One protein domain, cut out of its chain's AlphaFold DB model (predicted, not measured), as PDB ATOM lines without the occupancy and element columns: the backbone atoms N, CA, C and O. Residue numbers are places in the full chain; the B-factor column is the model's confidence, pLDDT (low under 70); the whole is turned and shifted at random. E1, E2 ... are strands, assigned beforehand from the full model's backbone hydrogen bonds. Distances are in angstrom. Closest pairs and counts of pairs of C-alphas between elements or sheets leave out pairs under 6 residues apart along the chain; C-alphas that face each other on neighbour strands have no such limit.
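AT A GLANCE: This is residues 4 to 71 of the 121 residues of an uncharacterized protein of Deltaproteobacteria bacterium (UniProt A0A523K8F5). With little regular structure, the domain is two small three-stranded antiparallel sheets, E2-E3-E4 and E1-E6-E5, one beyond the other along the long axis; the loop of residues 31 to 42 extends that axis past E2-E3-E4. The printed part has 68 residues, with strands E1 to E6 in chain order and no named helix; it is all strand, with 27 residues in named elements. It is only just compact, close to loose: radius of gyration of the C-alphas 12.7 A, spans 36 by 24 by 19 A.

IN THESE COORDINATES: E1 is residues 4 to 6, from C-alpha 4 at (2.333, 48.071, -37.860). E2 is 16 to 20, 13.2 A; E3 26 to 30, 13.9 A; E4 43 to 46; E5 56 to 60, 13.3 A; E6 66 to 70, 13.9 A, ending at (-5.752, 56.613, -33.758).

HOW THE PARTS SIT: Inner strand E6 pairs with E1, N 5 to O 66 2.8 A, and in a hairpin with E5, N 57 to O 69 2.8 A. E2 E3 E4 is a meander, each strand the antiparallel neighbour of the one before: N 17 to O 29 2.8 A, N 28 to O 43 2.8 A. The closest C-alphas of E2 and E5, Leu 20 and Phe 59, are 6.8 A apart.

THE WHOLE: The C-alphas farthest apart, Val 5 and Gly 35, are 36.9 A apart. The E3 to E4 link is long. The printed part has no cut; no printed residue is under 70 in pLDDT.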
ATOM      1  N   VAL A   4       2.466  49.204 -36.933       94.50
ATOM      2  CA  VAL A   4       2.333  48.071 -37.860       94.50
ATOM      3  C   VAL A   4       1.584  46.942 -37.153       94.50
ATOM      4  O   VAL A   4       1.975  46.543 -36.062       94.50
ATOM      5  N   VAL A   5       0.513  46.445 -37.773       94.25
ATOM      6  CA  VAL A   5      -0.332  45.362 -37.240       94.25
ATOM      7  C   VAL A   5      -0.029  44.043 -37.941       94.25
ATOM      8  O   VAL A   5       0.061  43.010 -37.291       94.25
ATOM      9  N   ALA A   6       0.179  44.080 -39.260       94.06
ATOM     10  CA  ALA A   6       0.507  42.896 -40.046       94.06
ATOM     11  C   ALA A   6       1.517  43.231 -41.148       94.06
ATOM     12  O   ALA A   6       1.386  44.237 -41.856       94.06
ATOM     13  N   LYS A   7       2.520  42.366 -41.308       93.88
ATOM     14  CA  LYS A   7       3.498  42.449 -42.397       93.88
ATOM     15  C   LYS A   7       2.981  41.638 -43.578       93.88
ATOM     16  O   LYS A   7       2.902  40.421 -43.490       93.88
ATOM     17  N   ALA A   8       2.629  42.317 -44.665       91.12
ATOM     18  CA  ALA A   8       2.125  41.668 -45.877       91.12
ATOM     19  C   ALA A   8       3.055  41.851 -47.086       91.12
ATOM     20  O   ALA A   8       2.970  41.082 -48.035       91.12
ATOM     21  N   GLY A   9       3.946  42.853 -47.061       91.75
ATOM     22  CA  GLY A   9       4.967  43.054 -48.096       91.75
ATOM     23  C   GLY A   9       4.419  43.259 -49.512       91.75
ATOM     24  O   GLY A   9       5.102  42.935 -50.484       91.75
ATOM     25  N   ILE A  10       3.187  43.760 -49.659       93.69
ATOM     26  CA  ILE A  10       2.567  43.867 -50.982       93.69
ATOM     27  C   ILE A  10       3.272  44.915 -51.854       93.69
ATOM     28  O   ILE A  10       3.557  46.034 -51.422       93.69
ATOM     29  N   ARG A  11       3.482  44.582 -53.129       92.94
ATOM     30  CA  ARG A  11       3.918  45.549 -54.143       92.94
ATOM     31  C   ARG A  11       2.696  46.197 -54.779       92.94
ATOM     32  O   ARG A  11       1.760  45.513 -55.190       92.94
ATOM     33  N   ARG A  12       2.693  47.528 -54.835       92.62
ATOM     34  CA  ARG A  12       1.603  48.281 -55.456       92.62
ATOM     35  C   ARG A  12       1.879  48.486 -56.931       92.62
ATOM     36  O   ARG A  12       2.902  49.052 -57.298       92.62
ATOM     37  N   GLU A  13       0.930  48.075 -57.750       93.31
ATOM     38  CA  GLU A  13       0.942  48.313 -59.185       93.31
ATOM     39  C   GLU A  13       0.223  49.625 -59.522       93.31
ATOM     40  O   GLU A  13      -0.767  50.008 -58.886       93.31
ATOM     41  N   ALA A  14       0.704  50.314 -60.557       91.88
ATOM     42  CA  ALA A  14       0.056  51.514 -61.064       91.88
ATOM     43  C   ALA A  14      -1.338  51.188 -61.630       91.88
ATOM     44  O   ALA A  14      -1.550  50.159 -62.266       91.88
ATOM     45  N   GLY A  15      -2.305  52.083 -61.411       92.38
ATOM     46  CA  GLY A  15      -3.683  51.895 -61.890       92.38
ATOM     47  C   GLY A  15      -4.574  51.040 -60.983       92.38
ATOM     48  O   GLY A  15      -5.742  50.830 -61.317       92.38
ATOM     49  N   TRP A  16      -4.070  50.613 -59.822       94.50
ATOM     50  CA  TRP A  16      -4.826  49.878 -58.813       94.50
ATOM     51  C   TRP A  16      -4.961  50.668 -57.511       94.50
ATOM     52  O   TRP A  16      -4.047  51.370 -57.077       94.50
ATOM     53  N   LEU A  17      -6.113  50.528 -56.863       93.94
ATOM     54  CA  LEU A  17      -6.346  50.969 -55.496       93.94
ATOM     55  C   LEU A  17      -6.277  49.752 -54.576       93.94
ATOM     56  O   LEU A  17      -7.046  48.809 -54.741       93.94
ATOM     57  N   TYR A  18      -5.380  49.812 -53.597       95.19
ATOM     58  CA  TYR A  18      -5.225  48.794 -52.564       95.19
ATOM     59  C   TYR A  18      -5.905  49.261 -51.289       95.19
ATOM     60  O   TYR A  18      -5.704  50.397 -50.850       95.19
ATOM     61  N   PHE A  19      -6.695  48.384 -50.691       93.94
ATOM     62  CA  PHE A  19      -7.427  48.671 -49.472       93.94
ATOM     63  C   PHE A  19      -7.582  47.403 -48.639       93.94
ATOM     64  O   PHE A  19      -7.437  46.285 -49.129       93.94
ATOM     65  N   LEU A  20      -7.873  47.599 -47.360       94.31
ATOM     66  CA  LEU A  20      -8.225  46.512 -46.468       94.31
ATOM     67  C   LEU A  20      -9.734  46.250 -46.624       94.31
ATOM     68  O   LEU A  20     -10.528  47.200 -46.582       94.31
ATOM     69  N   ASP A  21     -10.158  45.004 -46.790       92.94
ATOM     70  CA  ASP A  21     -11.567  44.620 -46.917       92.94
ATOM     71  C   ASP A  21     -12.226  44.347 -45.554       92.94
ATOM     72  O   ASP A  21     -11.587  44.401 -44.501       92.94
ATOM     73  N   LYS A  22     -13.539  44.094 -45.557       90.56
ATOM     74  CA  LYS A  22     -14.304  43.868 -44.320       90.56
ATOM     75  C   LYS A  22     -13.837  42.644 -43.526       90.56
ATOM     76  O   LYS A  22     -14.108  42.596 -42.336       90.56
ATOM     77  N   GLN A  23     -13.167  41.691 -44.172       91.31
ATOM     78  CA  GLN A  23     -12.629  40.485 -43.541       91.31
ATOM     79  C   GLN A  23     -11.226  40.721 -42.959       91.31
ATOM     80  O   GLN A  23     -10.645  39.812 -42.384       91.31
ATOM     81  N   GLY A  24     -10.675  41.932 -43.108       92.12
ATOM     82  CA  GLY A  24      -9.331  42.254 -42.632       92.12
ATOM     83  C   GLY A  24      -8.225  41.838 -43.600       92.12
ATOM     84  O   GLY A  24      -7.053  41.863 -43.224       92.12
ATOM     85  N   ASP A  25      -8.570  41.491 -44.840       94.88
ATOM     86  CA  ASP A  25      -7.621  41.085 -45.873       94.88
ATOM     87  C   ASP A  25      -7.281  42.247 -46.812       94.88
ATOM     88  O   ASP A  25      -8.000  43.245 -46.914       94.88
ATOM     89  N   ILE A  26      -6.162  42.128 -47.520       95.25
ATOM     90  CA  ILE A  26      -5.750  43.115 -48.515       95.25
ATOM     91  C   ILE A  26      -6.374  42.752 -49.855       95.25
ATOM     92  O   ILE A  26      -6.104  41.694 -50.429       95.25
ATOM     93  N   SER A  27      -7.133  43.696 -50.394       95.75
ATOM     94  CA  SER A  27      -7.792  43.587 -51.687       95.75
ATOM     95  C   SER A  27      -7.418  44.760 -52.596       95.75
ATOM     96  O   SER A  27      -7.046  45.846 -52.137       95.75
ATOM     97  N   ARG A  28      -7.506  44.545 -53.911       95.44
ATOM     98  CA  ARG A  28      -7.250  45.561 -54.937       95.44
ATOM     99  C   ARG A  28      -8.427  45.727 -55.888       95.44
ATOM    100  O   ARG A  28      -9.120  44.765 -56.217       95.44
ATOM    101  N   VAL A  29      -8.622  46.946 -56.371       95.44
ATOM    102  CA  VAL A  29      -9.604  47.289 -57.409       95.44
ATOM    103  C   VAL A  29      -8.956  48.180 -58.459       95.44
ATOM    104  O   VAL A  29      -8.080  48.984 -58.138       95.44
ATOM    105  N   ARG A  30      -9.359  48.029 -59.723       94.06
ATOM    106  CA  ARG A  30      -8.869  48.900 -60.796       94.06
ATOM    107  C   ARG A  30      -9.343  50.326 -60.514       94.06
ATOM    108  O   ARG A  30     -10.486  50.526 -60.120       94.06
ATOM    109  N   MET A  31      -8.476  51.318 -60.658       92.00
ATOM    110  CA  MET A  31      -8.829  52.702 -60.343       92.00
ATOM    111  C   MET A  31      -9.644  53.311 -61.487       92.00
ATOM    112  O   MET A  31      -9.203  53.312 -62.637       92.00
ATOM    113  N   GLN A  32     -10.833  53.840 -61.179       90.50
ATOM    114  CA  GLN A  32     -11.646  54.534 -62.174       90.50
ATOM    115  C   GLN A  32     -11.069  55.927 -62.405       90.50
ATOM    116  O   GLN A  32     -11.015  56.738 -61.484       90.50
ATOM    117  N   ARG A  33     -10.660  56.209 -63.639       88.75
ATOM    118  CA  ARG A  33     -10.347  57.569 -64.090       88.75
ATOM    119  C   ARG A  33     -11.577  58.173 -64.772       88.75
ATOM    120  O   ARG A  33     -12.494  57.445 -65.160       88.75
ATOM    121  N   SER A  34     -11.626  59.499 -64.883       89.19
ATOM    122  CA  SER A  34     -12.758  60.223 -65.479       89.19
ATOM    123  C   SER A  34     -13.145  59.647 -66.844       89.19
ATOM    124  O   SER A  34     -12.284  59.412 -67.687       89.19
ATOM    125  N   GLY A  35     -14.440  59.401 -67.051       88.44
ATOM    126  CA  GLY A  35     -14.973  58.879 -68.314       88.44
ATOM    127  C   GLY A  35     -14.762  57.380 -68.556       88.44
ATOM    128  O   GLY A  35     -15.333  56.845 -69.502       88.44
ATOM    129  N   GLN A  36     -14.011  56.668 -67.708       85.88
ATOM    130  CA  GLN A  36     -13.823  55.225 -67.864       85.88
ATOM    131  C   GLN A  36     -14.822  54.430 -67.028       85.88
ATOM    132  O   GLN A  36     -15.069  54.738 -65.863       85.88
ATOM    133  N   ARG A  37     -15.380  53.368 -67.616       87.12
ATOM    134  CA  ARG A  37     -16.213  52.389 -66.915       87.12
ATOM    135  C   ARG A  37     -15.376  51.147 -66.644       87.12
ATOM    136  O   ARG A  37     -15.025  50.420 -67.564       87.12
ATOM    137  N   ILE A  38     -15.061  50.917 -65.376       88.88
ATOM    138  CA  ILE A  38     -14.340  49.722 -64.933       88.88
ATOM    139  C   ILE A  38     -15.303  48.655 -64.399       88.88
ATOM    140  O   ILE A  38     -16.378  48.994 -63.888       88.88
ATOM    141  N   PRO A  39     -14.930  47.366 -64.498       85.62
ATOM    142  CA  PRO A  39     -15.673  46.280 -63.875       85.62
ATOM    143  C   PRO A  39     -15.840  46.511 -62.373       85.62
ATOM    144  O   PRO A  39     -14.921  46.969 -61.692       85.62
ATOM    145  N   ARG A  40     -17.024  46.181 -61.852       84.69
ATOM    146  CA  ARG A  40     -17.286  46.211 -60.412       84.69
ATOM    147  C   ARG A  40     -16.731  44.940 -59.786       84.69
ATOM    148  O   ARG A  40     -17.020  43.850 -60.260       84.69
ATOM    149  N   GLY A  41     -15.976  45.095 -58.710       89.62
ATOM    150  CA  GLY A  41     -15.401  43.977 -57.975       89.62
ATOM    151  C   GLY A  41     -14.028  44.328 -57.431       89.62
ATOM    152  O   GLY A  41     -13.418  45.317 -57.831       89.62
ATOM    153  N   HIS A  42     -13.557  43.518 -56.497       93.06
ATOM    154  CA  HIS A  42     -12.208  43.599 -55.962       93.06
ATOM    155  C   HIS A  42     -11.588  42.207 -55.983       93.06
ATOM    156  O   HIS A  42     -12.290  41.206 -55.847       93.06
ATOM    157  N   GLN A  43     -10.277  42.154 -56.178       93.94
ATOM    158  CA  GLN A  43      -9.498  40.926 -56.134       93.94
ATOM    159  C   GLN A  43      -8.729  40.887 -54.818       93.94
ATOM    160  O   GLN A  43      -8.040  41.852 -54.480       93.94
ATOM    161  N   LYS A  44      -8.815  39.770 -54.096       95.19
ATOM    162  CA  LYS A  44      -8.018  39.547 -52.889       95.19
ATOM    163  C   LYS A  44      -6.561  39.283 -53.275       95.19
ATOM    164  O   LYS A  44      -6.301  38.481 -54.167       95.19
ATOM    165  N   VAL A  45      -5.634  39.988 -52.633       94.88
ATOM    166  CA  VAL A  45      -4.189  39.936 -52.920       94.88
ATOM    167  C   VAL A  45      -3.449  39.175 -51.829       94.88
ATOM    168  O   VAL A  45      -2.606  38.341 -52.134       94.88
ATOM    169  N   ALA A  46      -3.771  39.448 -50.566       94.38
ATOM    170  CA  ALA A  46      -3.149  38.789 -49.426       94.38
ATOM    171  C   ALA A  46      -4.170  38.592 -48.308       94.38
ATOM    172  O   ALA A  46      -4.974  39.487 -48.030       94.38
ATOM    173  N   LYS A  47      -4.120  37.420 -47.674       94.00
ATOM    174  CA  LYS A  47      -4.880  37.138 -46.458       94.00
ATOM    175  C   LYS A  47      -4.074  37.640 -45.267       94.00
ATOM    176  O   LYS A  47      -2.927  37.234 -45.098       94.00
ATOM    177  N   CYS A  48      -4.650  38.542 -44.489       90.50
ATOM    178  CA  CYS A  48      -4.005  39.122 -43.312       90.50
ATOM    179  C   CYS A  48      -4.849  38.944 -42.049       90.50
ATOM    180  O   CYS A  48      -4.268  38.962 -40.970       90.50
ATOM    181  N   GLY A  49      -6.174  38.775 -42.172       91.31
ATOM    182  CA  GLY A  49      -7.061  38.537 -41.028       91.31
ATOM    183  C   GLY A  49      -6.981  39.620 -39.951       91.31
ATOM    184  O   GLY A  49      -6.956  39.307 -38.769       91.31
ATOM    185  N   VAL A  50      -6.855  40.892 -40.342       92.69
ATOM    186  CA  VAL A  50      -6.686  41.988 -39.378       92.69
ATOM    187  C   VAL A  50      -8.027  42.402 -38.778       92.69
ATOM    188  O   VAL A  50      -8.882  42.951 -39.480       92.69
ATOM    189  N   ASP A  51      -8.148  42.252 -37.461       91.12
ATOM    190  CA  ASP A  51      -9.291  42.746 -36.699       91.12
ATOM    191  C   ASP A  51      -9.292  44.272 -36.597       91.12
ATOM    192  O   ASP A  51      -8.280  44.928 -36.308       91.12
ATOM    193  N   ARG A  52     -10.464  44.854 -36.854       90.56
ATOM    194  CA  ARG A  52     -10.656  46.301 -36.841       90.56
ATOM    195  C   ARG A  52     -11.320  46.750 -35.558       90.56
ATOM    196  O   ARG A  52     -12.485  46.461 -35.321       90.56
ATOM    197  N   GLU A  53     -10.582  47.534 -34.794       91.75
ATOM    198  CA  GLU A  53     -11.059  48.193 -33.590       91.75
ATOM    199  C   GLU A  53     -11.706  49.543 -33.926       91.75
ATOM    200  O   GLU A  53     -11.235  50.305 -34.786       91.75
ATOM    201  N   ASP A  54     -12.756  49.882 -33.184       89.81
ATOM    202  CA  ASP A  54     -13.392  51.188 -33.281       89.81
ATOM    203  C   ASP A  54     -12.448  52.317 -32.845       89.81
ATOM    204  O   ASP A  54     -11.687  52.219 -31.886       89.81
ATOM    205  N   GLY A  55     -12.512  53.444 -33.557       90.94
ATOM    206  CA  GLY A  55     -11.675  54.615 -33.263       90.94
ATOM    207  C   GLY A  55     -10.276  54.578 -33.885       90.94
ATOM    208  O   GLY A  55      -9.523  55.547 -33.737       90.94
ATOM    209  N   TRP A  56      -9.955  53.534 -34.648       93.62
ATOM    210  CA  TRP A  56      -8.706  53.411 -35.397       93.62
ATOM    211  C   TRP A  56      -8.938  53.484 -36.907       93.62
ATOM    212  O   TRP A  56      -9.972  53.078 -37.434       93.62
ATOM    213  N   LEU A  57      -7.957  54.033 -37.619       93.12
ATOM    214  CA  LEU A  57      -7.876  53.971 -39.071       93.12
ATOM    215  C   LEU A  57      -6.839  52.922 -39.459       93.12
ATOM    216  O   LEU A  57      -5.678  53.025 -39.064       93.12
ATOM    217  N   TYR A  58      -7.267  51.964 -40.274       94.44
ATOM    218  CA  TYR A  58      -6.419  50.926 -40.843       94.44
ATOM    219  C   TYR A  58      -6.099  51.269 -42.290       94.44
ATOM    220  O   TYR A  58      -6.991  51.611 -43.071       94.44
ATOM    221  N   PHE A  59      -4.827  51.184 -42.649       93.25
ATOM    222  CA  PHE A  59      -4.364  51.480 -43.998       93.25
ATOM    223  C   PHE A  59      -3.130  50.653 -44.338       93.25
ATOM    224  O   PHE A  59      -2.476  50.084 -43.468       93.25
ATOM    225  N   ILE A  60      -2.817  50.598 -45.627       94.69
ATOM    226  CA  ILE A  60      -1.607  49.950 -46.120       94.69
ATOM    227  C   ILE A  60      -0.535  51.038 -46.257       94.69
ATOM    228  O   ILE A  60      -0.813  52.102 -46.823       94.69
ATOM    229  N   ASP A  61       0.675  50.804 -45.759       93.88
ATOM    230  CA  ASP A  61       1.800  51.734 -45.887       93.88
ATOM    231  C   ASP A  61       2.475  51.645 -47.276       93.88
ATOM    232  O   ASP A  61       2.024  50.928 -48.180       93.88
ATOM    233  N   LYS A  62       3.553  52.416 -47.475       91.62
ATOM    234  CA  LYS A  62       4.349  52.383 -48.716       91.62
ATOM    235  C   LYS A  62       5.148  51.084 -48.883       91.62
ATOM    236  O   LYS A  62       5.453  50.722 -50.011       91.62
ATOM    237  N   LYS A  63       5.483  50.403 -47.783       92.06
ATOM    238  CA  LYS A  63       6.207  49.122 -47.776       92.06
ATOM    239  C   LYS A  63       5.273  47.922 -47.998       92.06
ATOM    240  O   LYS A  63       5.748  46.798 -48.099       92.06
ATOM    241  N   GLY A  64       3.961  48.156 -48.072       92.69
ATOM    242  CA  GLY A  64       2.959  47.117 -48.283       92.69
ATOM    243  C   GLY A  64       2.519  46.400 -47.007       92.69
ATOM    244  O   GLY A  64       2.026  45.279 -47.087       92.69
ATOM    245  N   ASN A  65       2.689  47.013 -45.837       94.69
ATOM    246  CA  ASN A  65       2.241  46.484 -44.549       94.69
ATOM    247  C   ASN A  65       0.930  47.132 -44.112       94.69
ATOM    248  O   ASN A  65       0.629  48.261 -44.501       94.69
ATOM    249  N   VAL A  66       0.170  46.437 -43.270       94.81
ATOM    250  CA  VAL A  66      -1.046  46.977 -42.658       94.81
ATOM    251  C   VAL A  66      -0.676  47.693 -41.368       94.81
ATOM    252  O   VAL A  66      -0.085  47.101 -40.462       94.81
ATOM    253  N   CYS A  67      -1.058  48.960 -41.274       95.06
ATOM    254  CA  CYS A  67      -0.799  49.820 -40.130       95.06
ATOM    255  C   CYS A  67      -2.108  50.380 -39.566       95.06
ATOM    256  O   CYS A  67      -3.063  50.622 -40.310       95.06
ATOM    257  N   LYS A  68      -2.129  50.638 -38.254       94.94
ATOM    258  CA  LYS A  68      -3.223  51.319 -37.554       94.94
ATOM    259  C   LYS A  68      -2.778  52.653 -36.970       94.94
ATOM    260  O   LYS A  68      -1.644  52.809 -36.518       94.94
ATOM    261  N   VAL A  69      -3.677  53.633 -36.970       95.31
ATOM    262  CA  VAL A  69      -3.462  54.945 -36.344       95.31
ATOM    263  C   VAL A  69      -4.736  55.435 -35.665       95.31
ATOM    264  O   VAL A  69      -5.835  55.214 -36.174       95.31
ATOM    265  N   LYS A  70      -4.602  56.091 -34.506       93.44
ATOM    266  CA  LYS A  70      -5.752  56.613 -33.758       93.44
ATOM    267  C   LYS A  70      -6.433  57.697 -34.587       93.44
ATOM    268  O   LYS A  70      -5.795  58.672 -34.993       93.44
ATOM    269  N   MET A  71      -7.720  57.519 -34.864       90.69
ATOM    270  CA  MET A  71      -8.463  58.431 -35.722       90.69
ATOM    271  C   MET A  71      -8.657  59.763 -34.993       90.69
ATOM    272  O   MET A  71      -9.277  59.820 -33.930       90.69
TER     273      MET A  71